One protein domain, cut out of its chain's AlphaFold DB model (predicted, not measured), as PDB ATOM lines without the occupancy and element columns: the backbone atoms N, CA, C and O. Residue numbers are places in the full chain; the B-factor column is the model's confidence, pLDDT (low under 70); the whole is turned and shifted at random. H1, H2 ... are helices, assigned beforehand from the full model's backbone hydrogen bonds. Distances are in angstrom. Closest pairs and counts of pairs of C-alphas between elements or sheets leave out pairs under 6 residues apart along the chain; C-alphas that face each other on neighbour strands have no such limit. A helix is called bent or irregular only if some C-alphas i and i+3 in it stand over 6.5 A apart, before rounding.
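This is residues 837 to 907, 922 to 984, 1007 to 1030 and 1037 to 1056 of the 1752 residues of the protein "Rho guanine nucleotide exchange factor (GEF) 40" of Danio rerio (UniProt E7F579). What is the shape? One long helix, H4, is the spine of a rod: H1 and H2 pack on its residues 927 to 963, H5 and H7 on its residues 965 to 983. H3 packs on H1, and short H6 is near H4 and H5. What makes it up? The printed part has 178 residues with seven named helices, H1 to H7 in chain order, and no named strand: all helix. It is extended, with radius of gyration of the C-alphas 27.7 A and spans of 95 by 29 by 22 A.

Where is the longest helix? H4, residues 927 to 984, spans 85.7 A from C-alpha 927 at (182.203, 175.142, 188.127). Where are the others? H1 is residues 837 to 868, 46.5 A; H2 879 to 895, 24.6 A; H3 897 to 907, irregular, with C-alphas 904 and 907 7.5 A apart. H5 is 1007 to 1028, 31.2 A; H6 1037 to 1042; H7 1045 to 1056, ending at (142.494, 102.417, 185.074).

What touches the hub, H4? The closest C-alphas are Thr 934 and Thr 850 of H1, 5.5 A; Leu 959 and Val 883 of H2, 6.5 A; Cys 975 and Thr 1020 of H5, 6.1 A; Gln 983 and Met 1055 of H7, 6.1 A. H1, H2, H4, H5 and H7 form an up-and-down bundle, each running against the one before. What else meets? H1 and H2 are a hairpin at 1 degrees; H3 touches H1 at a steep 51 degrees, closest C-alphas Leu 899 and Ala 856, 5.7 A. Are the backbones helical? Every O i to N i+4 pair is within hydrogen-bond range in H2, H5 and H7; H1 has 27 of 28, H3 6 of 7, H4 49 of 54, H6 1 of 2.

Where is it cut? C-alphas 907 and 922 are 17.6 A apart, 984 and 1007 16.7 A, 1030 and 1037 11.6 A. Is confidence low anywhere? No printed residue is under 70, and of the links printed whole none is long.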
ATOM      1  N   ASP A 837     178.435 186.192 194.447       85.72
ATOM      2  CA  ASP A 837     177.097 185.705 194.812       85.72
ATOM      3  C   ASP A 837     176.561 184.640 193.832       85.72
ATOM      4  O   ASP A 837     176.068 183.592 194.259       85.72
ATOM      5  N   ASP A 838     176.754 184.830 192.516       86.31
ATOM      6  CA  ASP A 838     176.416 183.803 191.512       86.31
ATOM      7  C   ASP A 838     177.237 182.517 191.731       86.31
ATOM      8  O   ASP A 838     176.724 181.413 191.533       86.31
ATOM      9  N   TRP A 839     178.520 182.646 192.097       87.55
ATOM     10  CA  TRP A 839     179.430 181.513 192.286       87.55
ATOM     11  C   TRP A 839     179.123 180.738 193.570       87.55
ATOM     12  O   TRP A 839     179.013 179.512 193.514       87.55
ATOM     13  N   LEU A 840     178.892 181.438 194.687       86.95
ATOM     14  CA  LEU A 840     178.434 180.851 195.949       86.95
ATOM     15  C   LEU A 840     177.092 180.134 195.758       86.95
ATOM     16  O   LEU A 840     176.970 178.956 196.094       86.95
ATOM     17  N   THR A 841     176.109 180.803 195.144       87.53
ATOM     18  CA  THR A 841     174.789 180.224 194.849       87.53
ATOM     19  C   THR A 841     174.906 178.981 193.964       87.53
ATOM     20  O   THR A 841     174.253 177.967 194.224       87.53
ATOM     21  N   PHE A 842     175.767 179.016 192.940       88.93
ATOM     22  CA  PHE A 842     176.021 177.858 192.084       88.93
ATOM     23  C   PHE A 842     176.677 176.703 192.854       88.93
ATOM     24  O   PHE A 842     176.222 175.567 192.728       88.93
ATOM     25  N   ARG A 843     177.724 176.967 193.651       88.17
ATOM     26  CA  ARG A 843     178.445 175.921 194.392       88.17
ATOM     27  C   ARG A 843     177.595 175.298 195.500       88.17
ATOM     28  O   ARG A 843     177.484 174.078 195.516       88.17
ATOM     29  N   LEU A 844     176.921 176.092 196.332       88.98
ATOM     30  CA  LEU A 844     176.034 175.582 197.389       88.98
ATOM     31  C   LEU A 844     174.875 174.748 196.818       88.98
ATOM     32  O   LEU A 844     174.558 173.680 197.334       88.98
ATOM     33  N   SER A 845     174.266 175.191 195.711       89.67
ATOM     34  CA  SER A 845     173.186 174.438 195.057       89.67
ATOM     35  C   SER A 845     173.675 173.137 194.399       89.67
ATOM     36  O   SER A 845     172.904 172.189 194.259       89.67
ATOM     37  N   LEU A 846     174.952 173.070 194.015       89.53
ATOM     38  CA  LEU A 846     175.586 171.874 193.462       89.53
ATOM     39  C   LEU A 846     176.017 170.879 194.557       89.53
ATOM     40  O   LEU A 846     175.845 169.675 194.378       89.53
ATOM     41  N   GLU A 847     176.518 171.362 195.698       89.36
ATOM     42  CA  GLU A 847     176.808 170.531 196.880       89.36
ATOM     43  C   GLU A 847     175.539 169.839 197.387       89.36
ATOM     44  O   GLU A 847     175.521 168.618 197.513       89.36
ATOM     45  N   GLN A 848     174.441 170.588 197.547       90.55
ATOM     46  CA  GLN A 848     173.134 170.039 197.934       90.55
ATOM     47  C   GLN A 848     172.630 168.949 196.973       90.55
ATOM     48  O   GLN A 848     172.035 167.966 197.410       90.55
ATOM     49  N   LEU A 849     172.853 169.098 195.663       90.30
ATOM     50  CA  LEU A 849     172.486 168.070 194.685       90.30
ATOM     51  C   LEU A 849     173.389 166.830 194.792       90.30
ATOM     52  O   LEU A 849     172.901 165.713 194.635       90.30
ATOM     53  N   THR A 850     174.678 167.021 195.081       90.97
ATOM     54  CA  THR A 850     175.666 165.939 195.240       90.97
ATOM     55  C   THR A 850     175.318 165.075 196.456       90.97
ATOM     56  O   THR A 850     175.068 163.883 196.296       90.97
ATOM     57  N   GLU A 851     175.125 165.698 197.620       90.29
ATOM     58  CA  GLU A 851     174.694 165.066 198.879       90.29
ATOM     59  C   GLU A 851     173.379 164.273 198.731       90.29
ATOM     60  O   GLU A 851     173.218 163.174 199.274       90.29
ATOM     61  N   ARG A 852     172.425 164.786 197.939       90.27
ATOM     62  CA  ARG A 852     171.175 164.068 197.639       90.27
ATOM     63  C   ARG A 852     171.363 162.875 196.701       90.27
ATOM     64  O   ARG A 852     170.596 161.922 196.820       90.27
ATOM     65  N   CYS A 853     172.354 162.894 195.809       91.92
ATOM     66  CA  CYS A 853     172.703 161.726 194.996       91.92
ATOM     67  C   CYS A 853     173.450 160.671 195.826       91.92
ATOM     68  O   CYS A 853     173.131 159.492 195.713       91.92
ATOM     69  N   GLU A 854     174.368 161.078 196.707       92.70
ATOM     70  CA  GLU A 854     175.086 160.181 197.629       92.70
ATOM     71  C   GLU A 854     174.112 159.438 198.553       92.70
ATOM     72  O   GLU A 854     174.093 158.210 198.567       92.70
ATOM     73  N   SER A 855     173.208 160.156 199.230       90.97
ATOM     74  CA  SER A 855     172.212 159.538 200.124       90.97
ATOM     75  C   SER A 855     171.205 158.627 199.400       90.97
ATOM     76  O   SER A 855     170.649 157.709 200.008       90.97
ATOM     77  N   ALA A 856     170.967 158.855 198.101       92.04
ATOM     78  CA  ALA A 856     170.177 157.957 197.258       92.04
ATOM     79  C   ALA A 856     170.979 156.717 196.819       92.04
ATOM     80  O   ALA A 856     170.413 155.627 196.749       92.04
ATOM     81  N   LEU A 857     172.286 156.854 196.561       92.26
ATOM     82  CA  LEU A 857     173.173 155.732 196.245       92.26
ATOM     83  C   LEU A 857     173.352 154.783 197.432       92.26
ATOM     84  O   LEU A 857     173.325 153.577 197.205       92.26
ATOM     85  N   THR A 858     173.462 155.290 198.667       92.93
ATOM     86  CA  THR A 858     173.509 154.443 199.874       92.93
ATOM     87  C   THR A 858     172.267 153.557 199.958       92.93
ATOM     88  O   THR A 858     172.393 152.341 199.888       92.93
ATOM     89  N   LEU A 859     171.062 154.145 199.939       92.43
ATOM     90  CA  LEU A 859     169.803 153.388 199.993       92.43
ATOM     91  C   LEU A 859     169.645 152.388 198.833       92.43
ATOM     92  O   LEU A 859     169.111 151.299 199.032       92.43
ATOM     93  N   LEU A 860     170.094 152.730 197.620       91.95
ATOM     94  CA  LEU A 860     170.055 151.799 196.487       91.95
ATOM     95  C   LEU A 860     171.095 150.671 196.624       91.95
ATOM     96  O   LEU A 860     170.858 149.578 196.111       91.95
ATOM     97  N   GLY A 861     172.211 150.916 197.317       91.12
ATOM     98  CA  GLY A 861     173.209 149.915 197.698       91.12
ATOM     99  C   GLY A 861     172.691 148.962 198.773       91.12
ATOM    100  O   GLY A 861     172.675 147.756 198.541       91.12
ATOM    101  N   ASP A 862     172.177 149.498 199.884       90.52
ATOM    102  CA  ASP A 862     171.577 148.732 200.989       90.52
ATOM    103  C   ASP A 862     170.470 147.795 200.468       90.52
ATOM    104  O   ASP A 862     170.403 146.611 200.805       90.52
ATOM    105  N   ALA A 863     169.622 148.316 199.574       90.20
ATOM    106  CA  ALA A 863     168.556 147.576 198.911       90.20
ATOM    107  C   ALA A 863     169.056 146.438 198.009       90.20
ATOM    108  O   ALA A 863     168.461 145.359 197.995       90.20
ATOM    109  N   LEU A 864     170.127 146.674 197.243       90.71
ATOM    110  CA  LEU A 864     170.754 145.649 196.406       90.71
ATOM    111  C   LEU A 864     171.377 144.555 197.273       90.71
ATOM    112  O   LEU A 864     171.069 143.383 197.069       90.71
ATOM    113  N   GLN A 865     172.148 144.930 198.295       89.63
ATOM    114  CA  GLN A 865     172.773 143.978 199.209       89.63
ATOM    115  C   GLN A 865     171.715 143.130 199.934       89.63
ATOM    116  O   GLN A 865     171.817 141.906 199.942       89.63
ATOM    117  N   SER A 866     170.637 143.739 200.446       87.40
ATOM    118  CA  SER A 866     169.517 143.018 201.079       87.40
ATOM    119  C   SER A 866     168.758 142.085 200.123       87.40
ATOM    120  O   SER A 866     168.064 141.179 200.584       87.40
ATOM    121  N   MET A 867     168.846 142.295 198.806       82.99
ATOM    122  CA  MET A 867     168.242 141.414 197.805       82.99
ATOM    123  C   MET A 867     169.180 140.310 197.311       82.99
ATOM    124  O   MET A 867     168.680 139.263 196.914       82.99
ATOM    125  N   GLU A 868     170.493 140.543 197.328       81.43
ATOM    126  CA  GLU A 868     171.534 139.597 196.894       81.43
ATOM    127  C   GLU A 868     171.982 138.642 198.022       81.43
ATOM    128  O   GLU A 868     172.569 137.602 197.742       81.43
ATOM    129  N   THR A 869     171.667 138.960 199.285       82.08
ATOM    130  CA  THR A 869     172.006 138.153 200.478       82.08
ATOM    131  C   THR A 869     170.889 137.241 200.995       82.08
ATOM    132  O   THR A 869     171.177 136.288 201.716       82.08
ATOM    133  N   GLU A 870     169.618 137.488 200.659       78.85
ATOM    134  CA  GLU A 870     168.527 136.572 201.026       78.85
ATOM    135  C   GLU A 870     168.388 135.423 200.004       78.85
ATOM    136  O   GLU A 870     168.089 135.700 198.837       78.85
ATOM    137  N   PRO A 871     168.486 134.144 200.420       78.41
ATOM    138  CA  PRO A 871     168.306 133.008 199.518       78.41
ATOM    139  C   PRO A 871     166.857 132.849 199.018       78.41
ATOM    140  O   PRO A 871     165.908 133.488 199.494       78.41
ATOM    141  N   LEU A 872     166.690 131.958 198.036       79.67
ATOM    142  CA  LEU A 872     165.384 131.435 197.633       79.67
ATOM    143  C   LEU A 872     164.812 130.512 198.731       79.67
ATOM    144  O   LEU A 872     165.572 129.915 199.485       79.67
ATOM    145  N   PRO A 873     163.479 130.388 198.852       81.26
ATOM    146  CA  PRO A 873     162.856 129.538 199.867       81.26
ATOM    147  C   PRO A 873     163.034 128.044 199.547       81.26
ATOM    148  O   PRO A 873     162.488 127.573 198.555       81.26
ATOM    149  N   ASP A 874     163.702 127.272 200.410       77.15
ATOM    150  CA  ASP A 874     163.925 125.820 200.225       77.15
ATOM    151  C   ASP A 874     162.654 124.954 200.278       77.15
ATOM    152  O   ASP A 874     162.677 123.770 199.951       77.15
ATOM    153  N   CYS A 875     161.525 125.516 200.715       80.11
ATOM    154  CA  CYS A 875     160.268 124.793 200.859       80.11
ATOM    155  C   CYS A 875     159.139 125.509 200.121       80.11
ATOM    156  O   CYS A 875     158.887 126.696 200.321       80.11
ATOM    157  N   ILE A 876     158.372 124.749 199.339       83.50
ATOM    158  CA  ILE A 876     157.250 125.257 198.534       83.50
ATOM    159  C   ILE A 876     156.198 126.015 199.372       83.50
ATOM    160  O   ILE A 876     155.520 126.914 198.881       83.50
ATOM    161  N   LYS A 877     156.114 125.704 200.674       82.14
ATOM    162  CA  LYS A 877     155.205 126.323 201.651       82.14
ATOM    163  C   LYS A 877     155.646 127.718 202.117       82.14
ATOM    164  O   LYS A 877     154.805 128.470 202.601       82.14
ATOM    165  N   THR A 878     156.925 128.086 201.993       84.23
ATOM    166  CA  THR A 878     157.439 129.408 202.416       84.23
ATOM    167  C   THR A 878     157.512 130.425 201.271       84.23
ATOM    168  O   THR A 878     157.726 131.613 201.525       84.23
ATOM    169  N   VAL A 879     157.227 130.005 200.031       84.47
ATOM    170  CA  VAL A 879     157.172 130.873 198.840       84.47
ATOM    171  C   VAL A 879     156.289 132.120 199.045       84.47
ATOM    172  O   VAL A 879     156.796 133.217 198.789       84.47
ATOM    173  N   PRO A 880     155.048 132.050 199.581       85.10
ATOM    174  CA  PRO A 880     154.216 133.245 199.767       85.10
ATOM    175  C   PRO A 880     154.861 134.302 200.678       85.10
ATOM    176  O   PRO A 880     154.859 135.487 200.352       85.10
ATOM    177  N   LEU A 881     155.506 133.872 201.769       85.93
ATOM    178  CA  LEU A 881     156.185 134.766 202.716       85.93
ATOM    179  C   LEU A 881     157.363 135.504 202.061       85.93
ATOM    180  O   LEU A 881     157.607 136.676 202.352       85.93
ATOM    181  N   SER A 882     158.081 134.840 201.150       85.89
ATOM    182  CA  SER A 882     159.177 135.462 200.395       85.89
ATOM    183  C   SER A 882     158.685 136.471 199.342       85.89
ATOM    184  O   SER A 882     159.329 137.502 199.139       85.89
ATOM    185  N   VAL A 883     157.507 136.242 198.743       85.57
ATOM    186  CA  VAL A 883     156.846 137.207 197.844       85.57
ATOM    187  C   VAL A 883     156.449 138.469 198.611       85.57
ATOM    188  O   VAL A 883     156.735 139.577 198.152       85.57
ATOM    189  N   ASP A 884     155.851 138.323 199.797       85.50
ATOM    190  CA  ASP A 884     155.459 139.466 200.627       85.50
ATOM    191  C   ASP A 884     156.669 140.262 201.138       85.50
ATOM    192  O   ASP A 884     156.657 141.493 201.059       85.50
ATOM    193  N   LYS A 885     157.754 139.593 201.561       86.89
ATOM    194  CA  LYS A 885     159.039 140.251 201.869       86.89
ATOM    195  C   LYS A 885     159.553 141.086 200.692       86.89
ATOM    196  O   LYS A 885     159.830 142.275 200.853       86.89
ATOM    197  N   HIS A 886     159.649 140.488 199.498       87.10
ATOM    198  CA  HIS A 886     160.152 141.188 198.313       87.10
ATOM    199  C   HIS A 886     159.274 142.397 197.948       87.10
ATOM    200  O   HIS A 886     159.780 143.483 197.648       87.10
ATOM    201  N   ARG A 887     157.949 142.233 198.046       88.05
ATOM    202  CA  ARG A 887     156.961 143.296 197.838       88.05
ATOM    203  C   ARG A 887     157.136 144.447 198.831       88.05
ATOM    204  O   ARG A 887     157.077 145.603 198.411       88.05
ATOM    205  N   GLN A 888     157.341 144.161 200.117       89.02
ATOM    206  CA  GLN A 888     157.534 145.179 201.157       89.02
ATOM    207  C   GLN A 888     158.813 145.990 200.918       89.02
ATOM    208  O   GLN A 888     158.742 147.219 200.862       89.02
ATOM    209  N   LEU A 889     159.944 145.315 200.677       88.44
ATOM    210  CA  LEU A 889     161.234 145.945 200.378       88.44
ATOM    211  C   LEU A 889     161.133 146.887 199.166       88.44
ATOM    212  O   LEU A 889     161.445 148.075 199.271       88.44
ATOM    213  N   MET A 890     160.602 146.397 198.040       87.03
ATOM    214  CA  MET A 890     160.453 147.209 196.825       87.03
ATOM    215  C   MET A 890     159.454 148.359 196.986       87.03
ATOM    216  O   MET A 890     159.655 149.421 196.397       87.03
ATOM    217  N   THR A 891     158.405 148.185 197.796       88.43
ATOM    218  CA  THR A 891     157.470 149.276 198.111       88.43
ATOM    219  C   THR A 891     158.186 150.374 198.897       88.43
ATOM    220  O   THR A 891     158.136 151.527 198.478       88.43
ATOM    221  N   GLY A 892     158.905 150.023 199.971       88.10
ATOM    222  CA  GLY A 892     159.633 150.982 200.805       88.10
ATOM    223  C   GLY A 892     160.591 151.853 199.990       88.10
ATOM    224  O   GLY A 892     160.463 153.077 199.998       88.10
ATOM    225  N   ILE A 893     161.466 151.224 199.200       87.03
ATOM    226  CA  ILE A 893     162.467 151.915 198.367       87.03
ATOM    227  C   ILE A 893     161.817 152.870 197.359       87.03
ATOM    228  O   ILE A 893     162.238 154.018 197.232       87.03
ATOM    229  N   LEU A 894     160.776 152.420 196.650       84.03
ATOM    230  CA  LEU A 894     160.089 153.239 195.645       84.03
ATOM    231  C   LEU A 894     159.239 154.364 196.261       84.03
ATOM    232  O   LEU A 894     158.864 155.294 195.545       84.03
ATOM    233  N   THR A 895     158.958 154.307 197.567       85.81
ATOM    234  CA  THR A 895     158.313 155.394 198.324       85.81
ATOM    235  C   THR A 895     159.283 156.338 199.039       85.81
ATOM    236  O   THR A 895     158.831 157.367 199.539       85.81
ATOM    237  N   ASP A 896     160.592 156.055 199.085       89.58
ATOM    238  CA  ASP A 896     161.544 156.905 199.812       89.58
ATOM    239  C   ASP A 896     161.614 158.321 199.204       89.58
ATOM    240  O   ASP A 896     161.742 158.526 197.988       89.58
ATOM    241  N   GLN A 897     161.521 159.327 200.076       87.22
ATOM    242  CA  GLN A 897     161.484 160.734 199.689       87.22
ATOM    243  C   GLN A 897     162.769 161.180 198.969       87.22
ATOM    244  O   GLN A 897     162.698 161.997 198.053       87.22
ATOM    245  N   ARG A 898     163.937 160.627 199.316       87.69
ATOM    246  CA  ARG A 898     165.228 160.966 198.692       87.69
ATOM    247  C   ARG A 898     165.238 160.574 197.220       87.69
ATOM    248  O   ARG A 898     165.574 161.396 196.369       87.69
ATOM    249  N   LEU A 899     164.819 159.342 196.921       88.44
ATOM    250  CA  LEU A 899     164.761 158.817 195.558       88.44
ATOM    251  C   LEU A 899     163.677 159.528 194.735       88.44
ATOM    252  O   LEU A 899     163.931 159.953 193.607       88.44
ATOM    253  N   THR A 900     162.480 159.702 195.300       86.02
ATOM    254  CA  THR A 900     161.347 160.307 194.584       86.02
ATOM    255  C   THR A 900     161.525 161.810 194.335       86.02
ATOM    256  O   THR A 900     161.201 162.276 193.240       86.02
ATOM    257  N   GLU A 901     162.108 162.576 195.266       86.27
ATOM    258  CA  GLU A 901     162.489 163.976 195.019       86.27
ATOM    259  C   GLU A 901     163.562 164.083 193.929       86.27
ATOM    260  O   GLU A 901     163.461 164.945 193.050       86.27
ATOM    261  N   LEU A 902     164.564 163.198 193.947       87.33
ATOM    262  CA  LEU A 902     165.664 163.213 192.985       87.33
ATOM    263  C   LEU A 902     165.201 162.826 191.569       87.33
ATOM    264  O   LEU A 902     165.587 163.489 190.608       87.33
ATOM    265  N   GLN A 903     164.285 161.861 191.435       83.56
ATOM    266  CA  GLN A 903     163.623 161.537 190.163       83.56
ATOM    267  C   GLN A 903     162.762 162.696 189.630       83.56
ATOM    268  O   GLN A 903     162.799 163.004 188.438       83.56
ATOM    269  N   GLN A 904     161.979 163.355 190.493       83.22
ATOM    270  CA  GLN A 904     161.075 164.436 190.079       83.22
ATOM    271  C   GLN A 904     161.805 165.748 189.761       83.22
ATOM    272  O   GLN A 904     161.381 166.490 188.871       83.22
ATOM    273  N   ARG A 905     162.874 166.069 190.504       85.65
ATOM    274  CA  ARG A 905     163.530 167.388 190.471       85.65
ATOM    275  C   ARG A 905     164.965 167.361 189.957       85.65
ATOM    276  O   ARG A 905     165.383 168.367 189.393       85.65
ATOM    277  N   GLY A 906     165.713 166.266 190.098       86.35
ATOM    278  CA  GLY A 906     167.155 166.214 189.816       86.35
ATOM    279  C   GLY A 906     167.520 166.602 188.382       86.35
ATOM    280  O   GLY A 906     168.301 167.528 188.173       86.35
ATOM    281  N   GLY A 907     166.859 166.015 187.381       85.14
ATOM    282  CA  GLY A 907     167.056 166.404 185.977       85.14
ATOM    283  C   GLY A 907     166.703 167.873 185.672       85.14
ATOM    284  O   GLY A 907     167.325 168.495 184.811       85.14
ATOM    285  N   GLN A 922     179.627 176.776 182.179       79.71
ATOM    286  CA  GLN A 922     180.300 176.795 180.873       79.71
ATOM    287  C   GLN A 922     181.540 177.705 180.842       79.71
ATOM    288  O   GLN A 922     182.415 177.493 180.001       79.71
ATOM    289  N   LYS A 923     181.612 178.713 181.725       77.38
ATOM    290  CA  LYS A 923     182.662 179.751 181.747       77.38
ATOM    291  C   LYS A 923     183.797 179.461 182.731       77.38
ATOM    292  O   LYS A 923     184.950 179.712 182.402       77.38
ATOM    293  N   SER A 924     183.481 178.978 183.932       82.67
ATOM    294  CA  SER A 924     184.472 178.690 184.972       82.67
ATOM    295  C   SER A 924     185.005 177.257 184.809       82.67
ATOM    296  O   SER A 924     184.204 176.319 184.730       82.67
ATOM    297  N   PRO A 925     186.338 177.045 184.767       81.20
ATOM    298  CA  PRO A 925     186.927 175.704 184.725       81.20
ATOM    299  C   PRO A 925     186.650 174.887 185.997       81.20
ATOM    300  O   PRO A 925     186.614 173.654 185.919       81.20
ATOM    301  N   ASP A 926     186.432 175.565 187.128       83.80
ATOM    302  CA  ASP A 926     186.047 174.995 188.421       83.80
ATOM    303  C   ASP A 926     184.574 174.558 188.442       83.80
ATOM    304  O   ASP A 926     184.284 173.374 188.612       83.80
ATOM    305  N   CYS A 927     183.633 175.467 188.156       86.02
ATOM    306  CA  CYS A 927     182.203 175.142 188.127       86.02
ATOM    307  C   CYS A 927     181.894 174.024 187.119       86.02
ATOM    308  O   CYS A 927     181.081 173.143 187.388       86.02
ATOM    309  N   LYS A 928     182.587 174.024 185.972       86.77
ATOM    310  CA  LYS A 928     182.517 172.963 184.958       86.77
ATOM    311  C   LYS A 928     183.116 171.627 185.428       86.77
ATOM    312  O   LYS A 928     182.805 170.594 184.844       86.77
ATOM    313  N   ALA A 929     183.997 171.629 186.432       85.04
ATOM    314  CA  ALA A 929     184.543 170.415 187.041       85.04
ATOM    315  C   ALA A 929     183.478 169.714 187.873       85.04
ATOM    316  O   ALA A 929     183.069 168.603 187.553       85.04
ATOM    317  N   ALA A 930     183.002 170.410 188.904       86.42
ATOM    318  CA  ALA A 930     182.063 169.851 189.855       86.42
ATOM    319  C   ALA A 930     180.723 169.532 189.177       86.42
ATOM    320  O   ALA A 930     180.157 168.482 189.438       86.42
ATOM    321  N   PHE A 931     180.266 170.356 188.221       89.56
ATOM    322  CA  PHE A 931     179.059 170.045 187.451       89.56
ATOM    323  C   PHE A 931     179.168 168.729 186.661       89.56
ATOM    324  O   PHE A 931     178.164 168.040 186.513       89.56
ATOM    325  N   ALA A 932     180.358 168.365 186.167       88.53
ATOM    326  CA  ALA A 932     180.558 167.061 185.540       88.53
ATOM    327  C   ALA A 932     180.455 165.940 186.585       88.53
ATOM    328  O   ALA A 932     179.614 165.067 186.426       88.53
ATOM    329  N   VAL A 933     181.189 166.041 187.700       89.25
ATOM    330  CA  VAL A 933     181.170 165.036 188.783       89.25
ATOM    331  C   VAL A 933     179.755 164.809 189.333       89.25
ATOM    332  O   VAL A 933     179.314 163.669 189.420       89.25
ATOM    333  N   THR A 934     178.996 165.867 189.633       90.74
ATOM    334  CA  THR A 934     177.604 165.747 190.101       90.74
ATOM    335  C   THR A 934     176.662 165.201 189.014       90.74
ATOM    336  O   THR A 934     175.671 164.553 189.338       90.74
ATOM    337  N   SER A 935     176.955 165.420 187.725       90.69
ATOM    338  CA  SER A 935     176.197 164.811 186.621       90.69
ATOM    339  C   SER A 935     176.504 163.318 186.479       90.69
ATOM    340  O   SER A 935     175.576 162.531 186.330       90.69
ATOM    341  N   ASP A 936     177.776 162.924 186.566       91.11
ATOM    342  CA  ASP A 936     178.213 161.523 186.514       91.11
ATOM    343  C   ASP A 936     177.674 160.738 187.732       91.11
ATOM    344  O   ASP A 936     177.285 159.574 187.623       91.11
ATOM    345  N   LEU A 937     177.566 161.400 188.891       92.17
ATOM    346  CA  LEU A 937     176.950 160.866 190.106       92.17
ATOM    347  C   LEU A 937     175.422 160.710 189.980       92.17
ATOM    348  O   LEU A 937     174.868 159.710 190.432       92.17
ATOM    349  N   TYR A 938     174.732 161.652 189.328       92.00
ATOM    350  CA  TYR A 938     173.300 161.527 189.030       92.00
ATOM    351  C   TYR A 938     173.018 160.395 188.028       92.00
ATOM    352  O   TYR A 938     172.110 159.592 188.243       92.00
ATOM    353  N   ASP A 939     173.835 160.267 186.979       90.49
ATOM    354  CA  ASP A 939     173.764 159.134 186.047       90.49
ATOM    355  C   ASP A 939     174.088 157.801 186.769       90.49
ATOM    356  O   ASP A 939     173.504 156.761 186.457       90.49
ATOM    357  N   SER A 940     174.934 157.825 187.808       92.07
ATOM    358  CA  SER A 940     175.203 156.659 188.668       92.07
ATOM    359  C   SER A 940     174.000 156.246 189.527       92.07
ATOM    360  O   SER A 940     173.814 155.048 189.758       92.07
ATOM    361  N   VAL A 941     173.150 157.190 189.962       91.59
ATOM    362  CA  VAL A 941     171.860 156.888 190.621       91.59
ATOM    363  C   VAL A 941     170.919 156.171 189.648       91.59
ATOM    364  O   VAL A 941     170.277 155.196 190.037       91.59
ATOM    365  N   ASP A 942     170.867 156.591 188.378       87.71
ATOM    366  CA  ASP A 942     170.062 155.921 187.344       87.71
ATOM    367  C   ASP A 942     170.571 154.493 187.065       87.71
ATOM    368  O   ASP A 942     169.777 153.554 187.042       87.71
ATOM    369  N   ASP A 943     171.890 154.272 186.964       88.85
ATOM    370  CA  ASP A 943     172.464 152.922 186.793       88.85
ATOM    371  C   ASP A 943     172.382 152.053 188.076       88.85
ATOM    372  O   ASP A 943     172.400 150.820 187.995       88.85
ATOM    373  N   ALA A 944     172.260 152.645 189.272       90.85
ATOM    374  CA  ALA A 944     171.945 151.932 190.519       90.85
ATOM    375  C   ALA A 944     170.461 151.526 190.582       90.85
ATOM    376  O   ALA A 944     170.146 150.359 190.820       90.85
ATOM    377  N   LEU A 945     169.544 152.435 190.241       89.30
ATOM    378  CA  LEU A 945     168.115 152.150 190.103       89.30
ATOM    379  C   LEU A 945     167.860 151.086 189.018       89.30
ATOM    380  O   LEU A 945     167.090 150.148 189.223       89.30
ATOM    381  N   HIS A 946     168.563 151.164 187.886       88.67
ATOM    382  CA  HIS A 946     168.531 150.156 186.823       88.67
ATOM    383  C   HIS A 946     169.165 148.810 187.211       88.67
ATOM    384  O   HIS A 946     168.876 147.809 186.544       88.67
ATOM    385  N   ARG A 947     170.019 148.754 188.243       89.09
ATOM    386  CA  ARG A 947     170.470 147.498 188.865       89.09
ATOM    387  C   ARG A 947     169.384 146.935 189.775       89.09
ATOM    388  O   ARG A 947     168.940 145.823 189.515       89.09
ATOM    389  N   LEU A 948     168.863 147.722 190.719       89.91
ATOM    390  CA  LEU A 948     167.792 147.298 191.633       89.91
ATOM    391  C   LEU A 948     166.573 146.752 190.874       89.91
ATOM    392  O   LEU A 948     166.111 145.644 191.137       89.91
ATOM    393  N   VAL A 949     166.100 147.488 189.864       88.35
ATOM    394  CA  VAL A 949     164.981 147.063 189.008       88.35
ATOM    395  C   VAL A 949     165.310 145.776 188.243       88.35
ATOM    396  O   VAL A 949     164.406 144.982 188.000       88.35
ATOM    397  N   ARG A 950     166.572 145.512 187.877       87.35
ATOM    398  CA  ARG A 950     166.963 144.253 187.221       87.35
ATOM    399  C   ARG A 950     166.922 143.080 188.195       87.35
ATOM    400  O   ARG A 950     166.284 142.084 187.870       87.35
ATOM    401  N   SER A 951     167.549 143.216 189.363       86.27
ATOM    402  CA  SER A 951     167.604 142.162 190.382       86.27
ATOM    403  C   SER A 951     166.209 141.857 190.951       86.27
ATOM    404  O   SER A 951     165.858 140.696 191.122       86.27
ATOM    405  N   SER A 952     165.352 142.873 191.128       86.72
ATOM    406  CA  SER A 952     163.953 142.693 191.556       86.72
ATOM    407  C   SER A 952     163.119 141.981 190.491       86.72
ATOM    408  O   SER A 952     162.432 141.010 190.796       86.72
ATOM    409  N   ASN A 953     163.233 142.382 189.219       87.92
ATOM    410  CA  ASN A 953     162.568 141.665 188.129       87.92
ATOM    411  C   ASN A 953     163.100 140.237 187.931       87.92
ATOM    412  O   ASN A 953     162.412 139.451 187.290       87.92
ATOM    413  N   GLN A 954     164.298 139.901 188.420       85.50
ATOM    414  CA  GLN A 954     164.772 138.521 188.433       85.50
ATOM    415  C   GLN A 954     164.126 137.752 189.587       85.50
ATOM    416  O   GLN A 954     163.292 136.892 189.318       85.50
ATOM    417  N   ARG A 955     164.354 138.172 190.840       85.20
ATOM    418  CA  ARG A 955     163.796 137.510 192.034       85.20
ATOM    419  C   ARG A 955     162.265 137.383 191.980       85.20
ATOM    420  O   ARG A 955     161.719 136.377 192.412       85.20
ATOM    421  N   SER A 956     161.556 138.343 191.374       85.07
ATOM    422  CA  SER A 956     160.107 138.238 191.136       85.07
ATOM    423  C   SER A 956     159.721 137.134 190.141       85.07
ATOM    424  O   SER A 956     158.681 136.513 190.336       85.07
ATOM    425  N   ARG A 957     160.514 136.861 189.091       84.71
ATOM    426  CA  ARG A 957     160.261 135.729 188.172       84.71
ATOM    427  C   ARG A 957     160.499 134.399 188.862       84.71
ATOM    428  O   ARG A 957     159.718 133.479 188.660       84.71
ATOM    429  N   ASP A 958     161.555 134.322 189.661       85.44
ATOM    430  CA  ASP A 958     161.957 133.096 190.348       85.44
ATOM    431  C   ASP A 958     160.887 132.714 191.387       85.44
ATOM    432  O   ASP A 958     160.405 131.581 191.422       85.44
ATOM    433  N   LEU A 959     160.383 133.699 192.138       87.46
ATOM    434  CA  LEU A 959     159.248 133.515 193.046       87.46
ATOM    435  C   LEU A 959     157.907 133.282 192.318       87.46
ATOM    436  O   LEU A 959     157.087 132.502 192.800       87.46
ATOM    437  N   GLU A 960     157.671 133.886 191.146       86.00
ATOM    438  CA  GLU A 960     156.520 133.539 190.293       86.00
ATOM    439  C   GLU A 960     156.590 132.097 189.768       86.00
ATOM    440  O   GLU A 960     155.552 131.452 189.621       86.00
ATOM    441  N   ALA A 961     157.786 131.595 189.456       85.57
ATOM    442  CA  ALA A 961     158.007 130.236 188.978       85.57
ATOM    443  C   ALA A 961     157.718 129.223 190.096       85.57
ATOM    444  O   ALA A 961     156.880 128.338 189.914       85.57
ATOM    445  N   LEU A 962     158.286 129.436 191.289       87.28
ATOM    446  CA  LEU A 962     157.974 128.643 192.483       87.28
ATOM    447  C   LEU A 962     156.486 128.733 192.873       87.28
ATOM    448  O   LEU A 962     155.888 127.734 193.270       87.28
ATOM    449  N   GLY A 963     155.843 129.890 192.681       86.53
ATOM    450  CA  GLY A 963     154.398 130.057 192.875       86.53
ATOM    451  C   GLY A 963     153.533 129.260 191.886       86.53
ATOM    452  O   GLY A 963     152.430 128.839 192.235       86.53
ATOM    453  N   ARG A 964     154.026 128.996 190.667       88.11
ATOM    454  CA  ARG A 964     153.363 128.098 189.702       88.11
ATOM    455  C   ARG A 964     153.574 126.634 190.072       88.11
ATOM    456  O   ARG A 964     152.609 125.880 190.008       88.11
ATOM    457  N   LEU A 965     154.778 126.257 190.510       88.49
ATOM    458  CA  LEU A 965     155.060 124.911 191.019       88.49
ATOM    459  C   LEU A 965     154.167 124.585 192.232       88.49
ATOM    460  O   LEU A 965     153.545 123.525 192.260       88.49
ATOM    461  N   ALA A 966     153.994 125.529 193.166       87.90
ATOM    462  CA  ALA A 966     153.064 125.395 194.294       87.90
ATOM    463  C   ALA A 966     151.628 125.102 193.828       87.90
ATOM    464  O   ALA A 966     151.015 124.127 194.260       87.90
ATOM    465  N   ALA A 967     151.130 125.872 192.855       89.98
ATOM    466  CA  ALA A 967     149.805 125.679 192.269       89.98
ATOM    467  C   ALA A 967     149.661 124.406 191.402       89.98
ATOM    468  O   ALA A 967     148.543 124.076 191.003       89.98
ATOM    469  N   LEU A 968     150.750 123.696 191.083       90.77
ATOM    470  CA  LEU A 968     150.708 122.355 190.487       90.77
ATOM    471  C   LEU A 968     150.691 121.267 191.564       90.77
ATOM    472  O   LEU A 968     149.893 120.338 191.459       90.77
ATOM    473  N   VAL A 969     151.480 121.415 192.631       89.24
ATOM    474  CA  VAL A 969     151.461 120.492 193.779       89.24
ATOM    475  C   VAL A 969     150.097 120.503 194.480       89.24
ATOM    476  O   VAL A 969     149.557 119.434 194.749       89.24
ATOM    477  N   ASP A 970     149.460 121.667 194.654       90.42
ATOM    478  CA  ASP A 970     148.089 121.767 195.190       90.42
ATOM    479  C   ASP A 970     147.042 121.028 194.328       90.42
ATOM    480  O   ASP A 970     146.042 120.517 194.846       90.42
ATOM    481  N   LYS A 971     147.249 120.955 193.002       92.44
ATOM    482  CA  LYS A 971     146.394 120.163 192.098       92.44
ATOM    483  C   LYS A 971     146.713 118.675 192.185       92.44
ATOM    484  O   LYS A 971     145.783 117.875 192.172       92.44
ATOM    485  N   LEU A 972     147.988 118.295 192.287       92.10
ATOM    486  CA  LEU A 972     148.408 116.900 192.434       92.10
ATOM    487  C   LEU A 972     147.830 116.299 193.727       92.10
ATOM    488  O   LEU A 972     147.119 115.296 193.675       92.10
ATOM    489  N   ASP A 973     147.996 117.009 194.847       91.13
ATOM    490  CA  ASP A 973     147.429 116.670 196.159       91.13
ATOM    491  C   ASP A 973     145.884 116.729 196.171       91.13
ATOM    492  O   ASP A 973     145.250 116.282 197.128       91.13
ATOM    493  N   LYS A 974     145.226 117.285 195.140       93.21
ATOM    494  CA  LYS A 974     143.772 117.159 194.907       93.21
ATOM    495  C   LYS A 974     143.445 115.909 194.087       93.21
ATOM    496  O   LYS A 974     142.586 115.137 194.500       93.21
ATOM    497  N   CYS A 975     144.114 115.707 192.957       91.87
ATOM    498  CA  CYS A 975     143.869 114.577 192.064       91.87
ATOM    499  C   CYS A 975     144.127 113.226 192.741       91.87
ATOM    500  O   CYS A 975     143.373 112.290 192.503       91.87
ATOM    501  N   GLU A 976     145.110 113.132 193.643       92.43
ATOM    502  CA  GLU A 976     145.335 111.933 194.459       92.43
ATOM    503  C   GLU A 976     144.089 111.550 195.288       92.43
ATOM    504  O   GLU A 976     143.622 110.413 195.215       92.43
ATOM    505  N   ARG A 977     143.485 112.519 195.992       93.15
ATOM    506  CA  ARG A 977     142.247 112.317 196.772       93.15
ATOM    507  C   ARG A 977     141.045 111.974 195.890       93.15
ATOM    508  O   ARG A 977     140.232 111.129 196.260       93.15
ATOM    509  N   ASP A 978     140.930 112.612 194.726       92.87
ATOM    510  CA  ASP A 978     139.848 112.327 193.780       92.87
ATOM    511  C   ASP A 978     139.983 110.898 193.193       92.87
ATOM    512  O   ASP A 978     138.978 110.206 193.020       92.87
ATOM    513  N   VAL A 979     141.211 110.408 192.955       91.97
ATOM    514  CA  VAL A 979     141.492 109.024 192.515       91.97
ATOM    515  C   VAL A 979     141.112 108.008 193.596       91.97
ATOM    516  O   VAL A 979     140.421 107.030 193.297       91.97
ATOM    517  N   GLU A 980     141.484 108.248 194.856       90.41
ATOM    518  CA  GLU A 980     141.083 107.404 195.995       90.41
ATOM    519  C   GLU A 980     139.550 107.318 196.122       90.41
ATOM    520  O   GLU A 980     138.985 106.225 196.242       90.41
ATOM    521  N   GLN A 981     138.849 108.449 195.975       91.94
ATOM    522  CA  GLN A 981     137.382 108.496 196.001       91.94
ATOM    523  C   GLN A 981     136.731 107.677 194.865       91.94
ATOM    524  O   GLN A 981     135.610 107.176 195.016       91.94
ATOM    525  N   ILE A 982     137.396 107.528 193.715       91.18
ATOM    526  CA  ILE A 982     136.914 106.702 192.596       91.18
ATOM    527  C   ILE A 982     137.188 105.213 192.837       91.18
ATOM    528  O   ILE A 982     136.308 104.390 192.560       91.18
ATOM    529  N   GLN A 983     138.347 104.854 193.401       87.89
ATOM    530  CA  GLN A 983     138.644 103.469 193.790       87.89
ATOM    531  C   GLN A 983     137.627 102.932 194.819       87.89
ATOM    532  O   GLN A 983     137.197 101.779 194.720       87.89
ATOM    533  N   ASP A 984     137.167 103.772 195.754       89.04
ATOM    534  CA  ASP A 984     136.090 103.421 196.688       89.04
ATOM    535  C   ASP A 984     134.740 103.194 195.984       89.04
ATOM    536  O   ASP A 984     134.111 102.150 196.169       89.04
ATOM    537  N   ARG A1007     128.912 103.429 182.471       90.01
ATOM    538  CA  ARG A1007     129.440 104.232 181.348       90.01
ATOM    539  C   ARG A1007     129.737 105.666 181.781       90.01
ATOM    540  O   ARG A1007     130.875 106.088 181.653       90.01
ATOM    541  N   SER A1008     128.764 106.362 182.373       88.34
ATOM    542  CA  SER A1008     128.953 107.738 182.870       88.34
ATOM    543  C   SER A1008     129.968 107.844 184.017       88.34
ATOM    544  O   SER A1008     130.639 108.861 184.151       88.34
ATOM    545  N   PHE A1009     130.100 106.798 184.841       92.90
ATOM    546  CA  PHE A1009     131.116 106.739 185.894       92.90
ATOM    547  C   PHE A1009     132.528 106.522 185.316       92.90
ATOM    548  O   PHE A1009     133.446 107.254 185.665       92.90
ATOM    549  N   ARG A1010     132.687 105.578 184.375       91.89
ATOM    550  CA  ARG A1010     133.944 105.317 183.653       91.89
ATOM    551  C   ARG A1010     134.383 106.529 182.834       91.89
ATOM    552  O   ARG A1010     135.569 106.811 182.807       91.89
ATOM    553  N   GLU A1011     133.451 107.237 182.201       89.60
ATOM    554  CA  GLU A1011     133.703 108.483 181.464       89.60
ATOM    555  C   GLU A1011     134.327 109.536 182.396       89.60
ATOM    556  O   GLU A1011     135.486 109.895 182.208       89.60
ATOM    557  N   SER A1012     133.653 109.885 183.500       90.51
ATOM    558  CA  SER A1012     134.176 110.841 184.491       90.51
ATOM    559  C   SER A1012     135.487 110.404 185.165       90.51
ATOM    560  O   SER A1012     136.270 111.255 185.580       90.51
ATOM    561  N   ALA A1013     135.728 109.099 185.311       93.25
ATOM    562  CA  ALA A1013     136.964 108.572 185.888       93.25
ATOM    563  C   ALA A1013     138.130 108.540 184.886       93.25
ATOM    564  O   ALA A1013     139.283 108.722 185.276       93.25
ATOM    565  N   MET A1014     137.842 108.344 183.596       90.99
ATOM    566  CA  MET A1014     138.835 108.438 182.524       90.99
ATOM    567  C   MET A1014     139.181 109.898 182.197       90.99
ATOM    568  O   MET A1014     140.338 110.183 181.888       90.99
ATOM    569  N   ASP A1015     138.234 110.828 182.366       90.80
ATOM    570  CA  ASP A1015     138.512 112.268 182.371       90.80
ATOM    571  C   ASP A1015     139.527 112.615 183.480       90.80
ATOM    572  O   ASP A1015     140.589 113.161 183.173       90.80
ATOM    573  N   LEU A1016     139.293 112.200 184.739       91.51
ATOM    574  CA  LEU A1016     140.243 112.417 185.848       91.51
ATOM    575  C   LEU A1016     141.599 111.725 185.618       91.51
ATOM    576  O   LEU A1016     142.644 112.311 185.899       91.51
ATOM    577  N   HIS A1017     141.607 110.496 185.094       91.98
ATOM    578  CA  HIS A1017     142.837 109.803 184.691       91.98
ATOM    579  C   HIS A1017     143.639 110.636 183.675       91.98
ATOM    580  O   HIS A1017     144.858 110.742 183.795       91.98
ATOM    581  N   SER A1018     142.968 111.269 182.705       90.81
ATOM    582  CA  SER A1018     143.627 112.148 181.732       90.81
ATOM    583  C   SER A1018     144.136 113.455 182.353       90.81
ATOM    584  O   SER A1018     145.269 113.840 182.076       90.81
ATOM    585  N   GLU A1019     143.366 114.088 183.248       91.85
ATOM    586  CA  GLU A1019     143.785 115.296 183.975       91.85
ATOM    587  C   GLU A1019     145.011 115.007 184.854       91.85
ATOM    588  O   GLU A1019     146.004 115.728 184.793       91.85
ATOM    589  N   THR A1020     144.998 113.897 185.597       92.90
ATOM    590  CA  THR A1020     146.098 113.521 186.501       92.90
ATOM    591  C   THR A1020     147.367 113.145 185.733       92.90
ATOM    592  O   THR A1020     148.457 113.512 186.159       92.90
ATOM    593  N   LEU A1021     147.265 112.468 184.580       92.16
ATOM    594  CA  LEU A1021     148.437 112.185 183.737       92.16
ATOM    595  C   LEU A1021     149.034 113.449 183.102       92.16
ATOM    596  O   LEU A1021     150.255 113.537 182.991       92.16
ATOM    597  N   VAL A1022     148.206 114.429 182.719       91.96
ATOM    598  CA  VAL A1022     148.700 115.738 182.259       91.96
ATOM    599  C   VAL A1022     149.389 116.480 183.403       91.96
ATOM    600  O   VAL A1022     150.486 116.984 183.202       91.96
ATOM    601  N   LEU A1023     148.817 116.488 184.610       91.55
ATOM    602  CA  LEU A1023     149.426 117.141 185.776       91.55
ATOM    603  C   LEU A1023     150.735 116.481 186.226       91.55
ATOM    604  O   LEU A1023     151.673 117.189 186.577       91.55
ATOM    605  N   LEU A1024     150.830 115.148 186.179       92.26
ATOM    606  CA  LEU A1024     152.082 114.433 186.443       92.26
ATOM    607  C   LEU A1024     153.168 114.836 185.433       92.26
ATOM    608  O   LEU A1024     154.273 115.169 185.846       92.26
ATOM    609  N   ALA A1025     152.844 114.886 184.136       89.51
ATOM    610  CA  ALA A1025     153.780 115.335 183.103       89.51
ATOM    611  C   ALA A1025     154.125 116.837 183.217       89.51
ATOM    612  O   ALA A1025     155.267 117.224 182.974       89.51
ATOM    613  N   GLU A1026     153.170 117.687 183.620       89.89
ATOM    614  CA  GLU A1026     153.431 119.101 183.922       89.89
ATOM    615  C   GLU A1026     154.427 119.239 185.078       89.89
ATOM    616  O   GLU A1026     155.362 120.019 184.938       89.89
ATOM    617  N   VAL A1027     154.289 118.483 186.178       90.00
ATOM    618  CA  VAL A1027     155.238 118.527 187.311       90.00
ATOM    619  C   VAL A1027     156.599 117.921 186.941       90.00
ATOM    620  O   VAL A1027     157.623 118.513 187.268       90.00
ATOM    621  N   GLU A1028     156.638 116.810 186.199       87.22
ATOM    622  CA  GLU A1028     157.894 116.199 185.719       87.22
ATOM    623  C   GLU A1028     158.704 117.144 184.820       87.22
ATOM    624  O   GLU A1028     159.934 117.134 184.873       87.22
ATOM    625  N   SER A1029     158.041 118.031 184.067       86.61
ATOM    626  CA  SER A1029     158.713 119.059 183.255       86.61
ATOM    627  C   SER A1029     159.431 120.161 184.055       86.61
ATOM    628  O   SER A1029     160.126 120.978 183.459       86.61
ATOM    629  N   TRP A1030     159.318 120.173 185.391       83.64
ATOM    630  CA  TRP A1030     160.126 121.034 186.269       83.64
ATOM    631  C   TRP A1030     161.407 120.354 186.770       83.64
ATOM    632  O   TRP A1030     162.137 120.973 187.536       83.64
ATOM    633  N   GLY A1037     164.422 122.396 196.998       81.86
ATOM    634  CA  GLY A1037     163.187 121.718 197.399       81.86
ATOM    635  C   GLY A1037     162.547 120.818 196.332       81.86
ATOM    636  O   GLY A1037     161.524 120.190 196.617       81.86
ATOM    637  N   LEU A1038     163.099 120.749 195.113       83.85
ATOM    638  CA  LEU A1038     162.492 120.028 193.988       83.85
ATOM    639  C   LEU A1038     162.462 118.508 194.203       83.85
ATOM    640  O   LEU A1038     161.462 117.870 193.875       83.85
ATOM    641  N   ALA A1039     163.513 117.932 194.794       84.35
ATOM    642  CA  ALA A1039     163.612 116.488 195.032       84.35
ATOM    643  C   ALA A1039     162.404 115.951 195.825       84.35
ATOM    644  O   ALA A1039     161.737 115.018 195.384       84.35
ATOM    645  N   ALA A1040     162.027 116.639 196.909       84.77
ATOM    646  CA  ALA A1040     160.873 116.300 197.749       84.77
ATOM    647  C   ALA A1040     159.502 116.475 197.052       84.77
ATOM    648  O   ALA A1040     158.470 116.054 197.583       84.77
ATOM    649  N   VAL A1041     159.458 117.110 195.873       86.44
ATOM    650  CA  VAL A1041     158.277 117.134 194.992       86.44
ATOM    651  C   VAL A1041     158.307 115.954 194.021       86.44
ATOM    652  O   VAL A1041     157.273 115.319 193.813       86.44
ATOM    653  N   LEU A1042     159.474 115.622 193.459       87.22
ATOM    654  CA  LEU A1042     159.626 114.507 192.519       87.22
ATOM    655  C   LEU A1042     159.393 113.140 193.189       87.22
ATOM    656  O   LEU A1042     158.741 112.280 192.598       87.22
ATOM    657  N   GLU A1043     159.809 112.965 194.449       87.06
ATOM    658  CA  GLU A1043     159.557 111.750 195.251       87.06
ATOM    659  C   GLU A1043     158.062 111.394 195.390       87.06
ATOM    660  O   GLU A1043     157.712 110.219 195.521       87.06
ATOM    661  N   LYS A1044     157.150 112.377 195.312       86.84
ATOM    662  CA  LYS A1044     155.693 112.136 195.352       86.84
ATOM    663  C   LYS A1044     155.126 111.517 194.069       86.84
ATOM    664  O   LYS A1044     154.009 110.998 194.088       86.84
ATOM    665  N   LEU A1045     155.829 111.607 192.940       91.10
ATOM    666  CA  LEU A1045     155.251 111.299 191.628       91.10
ATOM    667  C   LEU A1045     155.014 109.797 191.382       91.10
ATOM    668  O   LEU A1045     153.929 109.470 190.884       91.10
ATOM    669  N   PRO A1046     155.934 108.864 191.723       91.31
ATOM    670  CA  PRO A1046     155.724 107.442 191.451       91.31
ATOM    671  C   PRO A1046     154.491 106.840 192.160       91.31
ATOM    672  O   PRO A1046     153.706 106.189 191.467       91.31
ATOM    673  N   PRO A1047     154.216 107.107 193.459       91.71
ATOM    674  CA  PRO A1047     153.009 106.604 194.127       91.71
ATOM    675  C   PRO A1047     151.694 107.100 193.504       91.71
ATOM    676  O   PRO A1047     150.762 106.318 193.310       91.71
ATOM    677  N   VAL A1048     151.602 108.382 193.126       91.54
ATOM    678  CA  VAL A1048     150.390 108.914 192.468       91.54
ATOM    679  C   VAL A1048     150.228 108.309 191.070       91.54
ATOM    680  O   VAL A1048     149.132 107.900 190.677       91.54
ATOM    681  N   ARG A1049     151.335 108.175 190.329       92.26
ATOM    682  CA  ARG A1049     151.391 107.501 189.024       92.26
ATOM    683  C   ARG A1049     150.934 106.039 189.126       92.26
ATOM    684  O   ARG A1049     150.263 105.556 188.208       92.26
ATOM    685  N   GLU A1050     151.254 105.333 190.208       91.65
ATOM    686  CA  GLU A1050     150.777 103.974 190.505       91.65
ATOM    687  C   GLU A1050     149.266 103.936 190.789       91.65
ATOM    688  O   GLU A1050     148.545 103.292 190.028       91.65
ATOM    689  N   LYS A1051     148.748 104.731 191.740       91.47
ATOM    690  CA  LYS A1051     147.300 104.807 192.056       91.47
ATOM    691  C   LYS A1051     146.414 105.037 190.816       91.47
ATOM    692  O   LYS A1051     145.317 104.476 190.703       91.47
ATOM    693  N   VAL A1052     146.894 105.839 189.860       92.95
ATOM    694  CA  VAL A1052     146.233 106.105 188.566       92.95
ATOM    695  C   VAL A1052     146.248 104.883 187.629       92.95
ATOM    696  O   VAL A1052     145.274 104.666 186.901       92.95
ATOM    697  N   ARG A1053     147.306 104.054 187.661       91.97
ATOM    698  CA  ARG A1053     147.398 102.773 186.924       91.97
ATOM    699  C   ARG A1053     146.291 101.826 187.384       91.97
ATOM    700  O   ARG A1053     145.520 101.329 186.564       91.97
ATOM    701  N   ASP A1054     146.180 101.648 188.696       91.30
ATOM    702  CA  ASP A1054     145.298 100.659 189.319       91.30
ATOM    703  C   ASP A1054     143.826 101.018 189.128       91.30
ATOM    704  O   ASP A1054     143.006 100.161 188.788       91.30
ATOM    705  N   MET A1055     143.501 102.311 189.248       92.63
ATOM    706  CA  MET A1055     142.183 102.846 188.906       92.63
ATOM    707  C   MET A1055     141.800 102.497 187.457       92.63
ATOM    708  O   MET A1055     140.692 102.015 187.210       92.63
ATOM    709  N   SER A1056     142.717 102.688 186.502       91.26
ATOM    710  CA  SER A1056     142.494 102.417 185.074       91.26
ATOM    711  C   SER A1056     142.322 100.921 184.771       91.26
ATOM    712  O   SER A1056     141.408 100.533 184.029       91.26
TER     713      SER A1056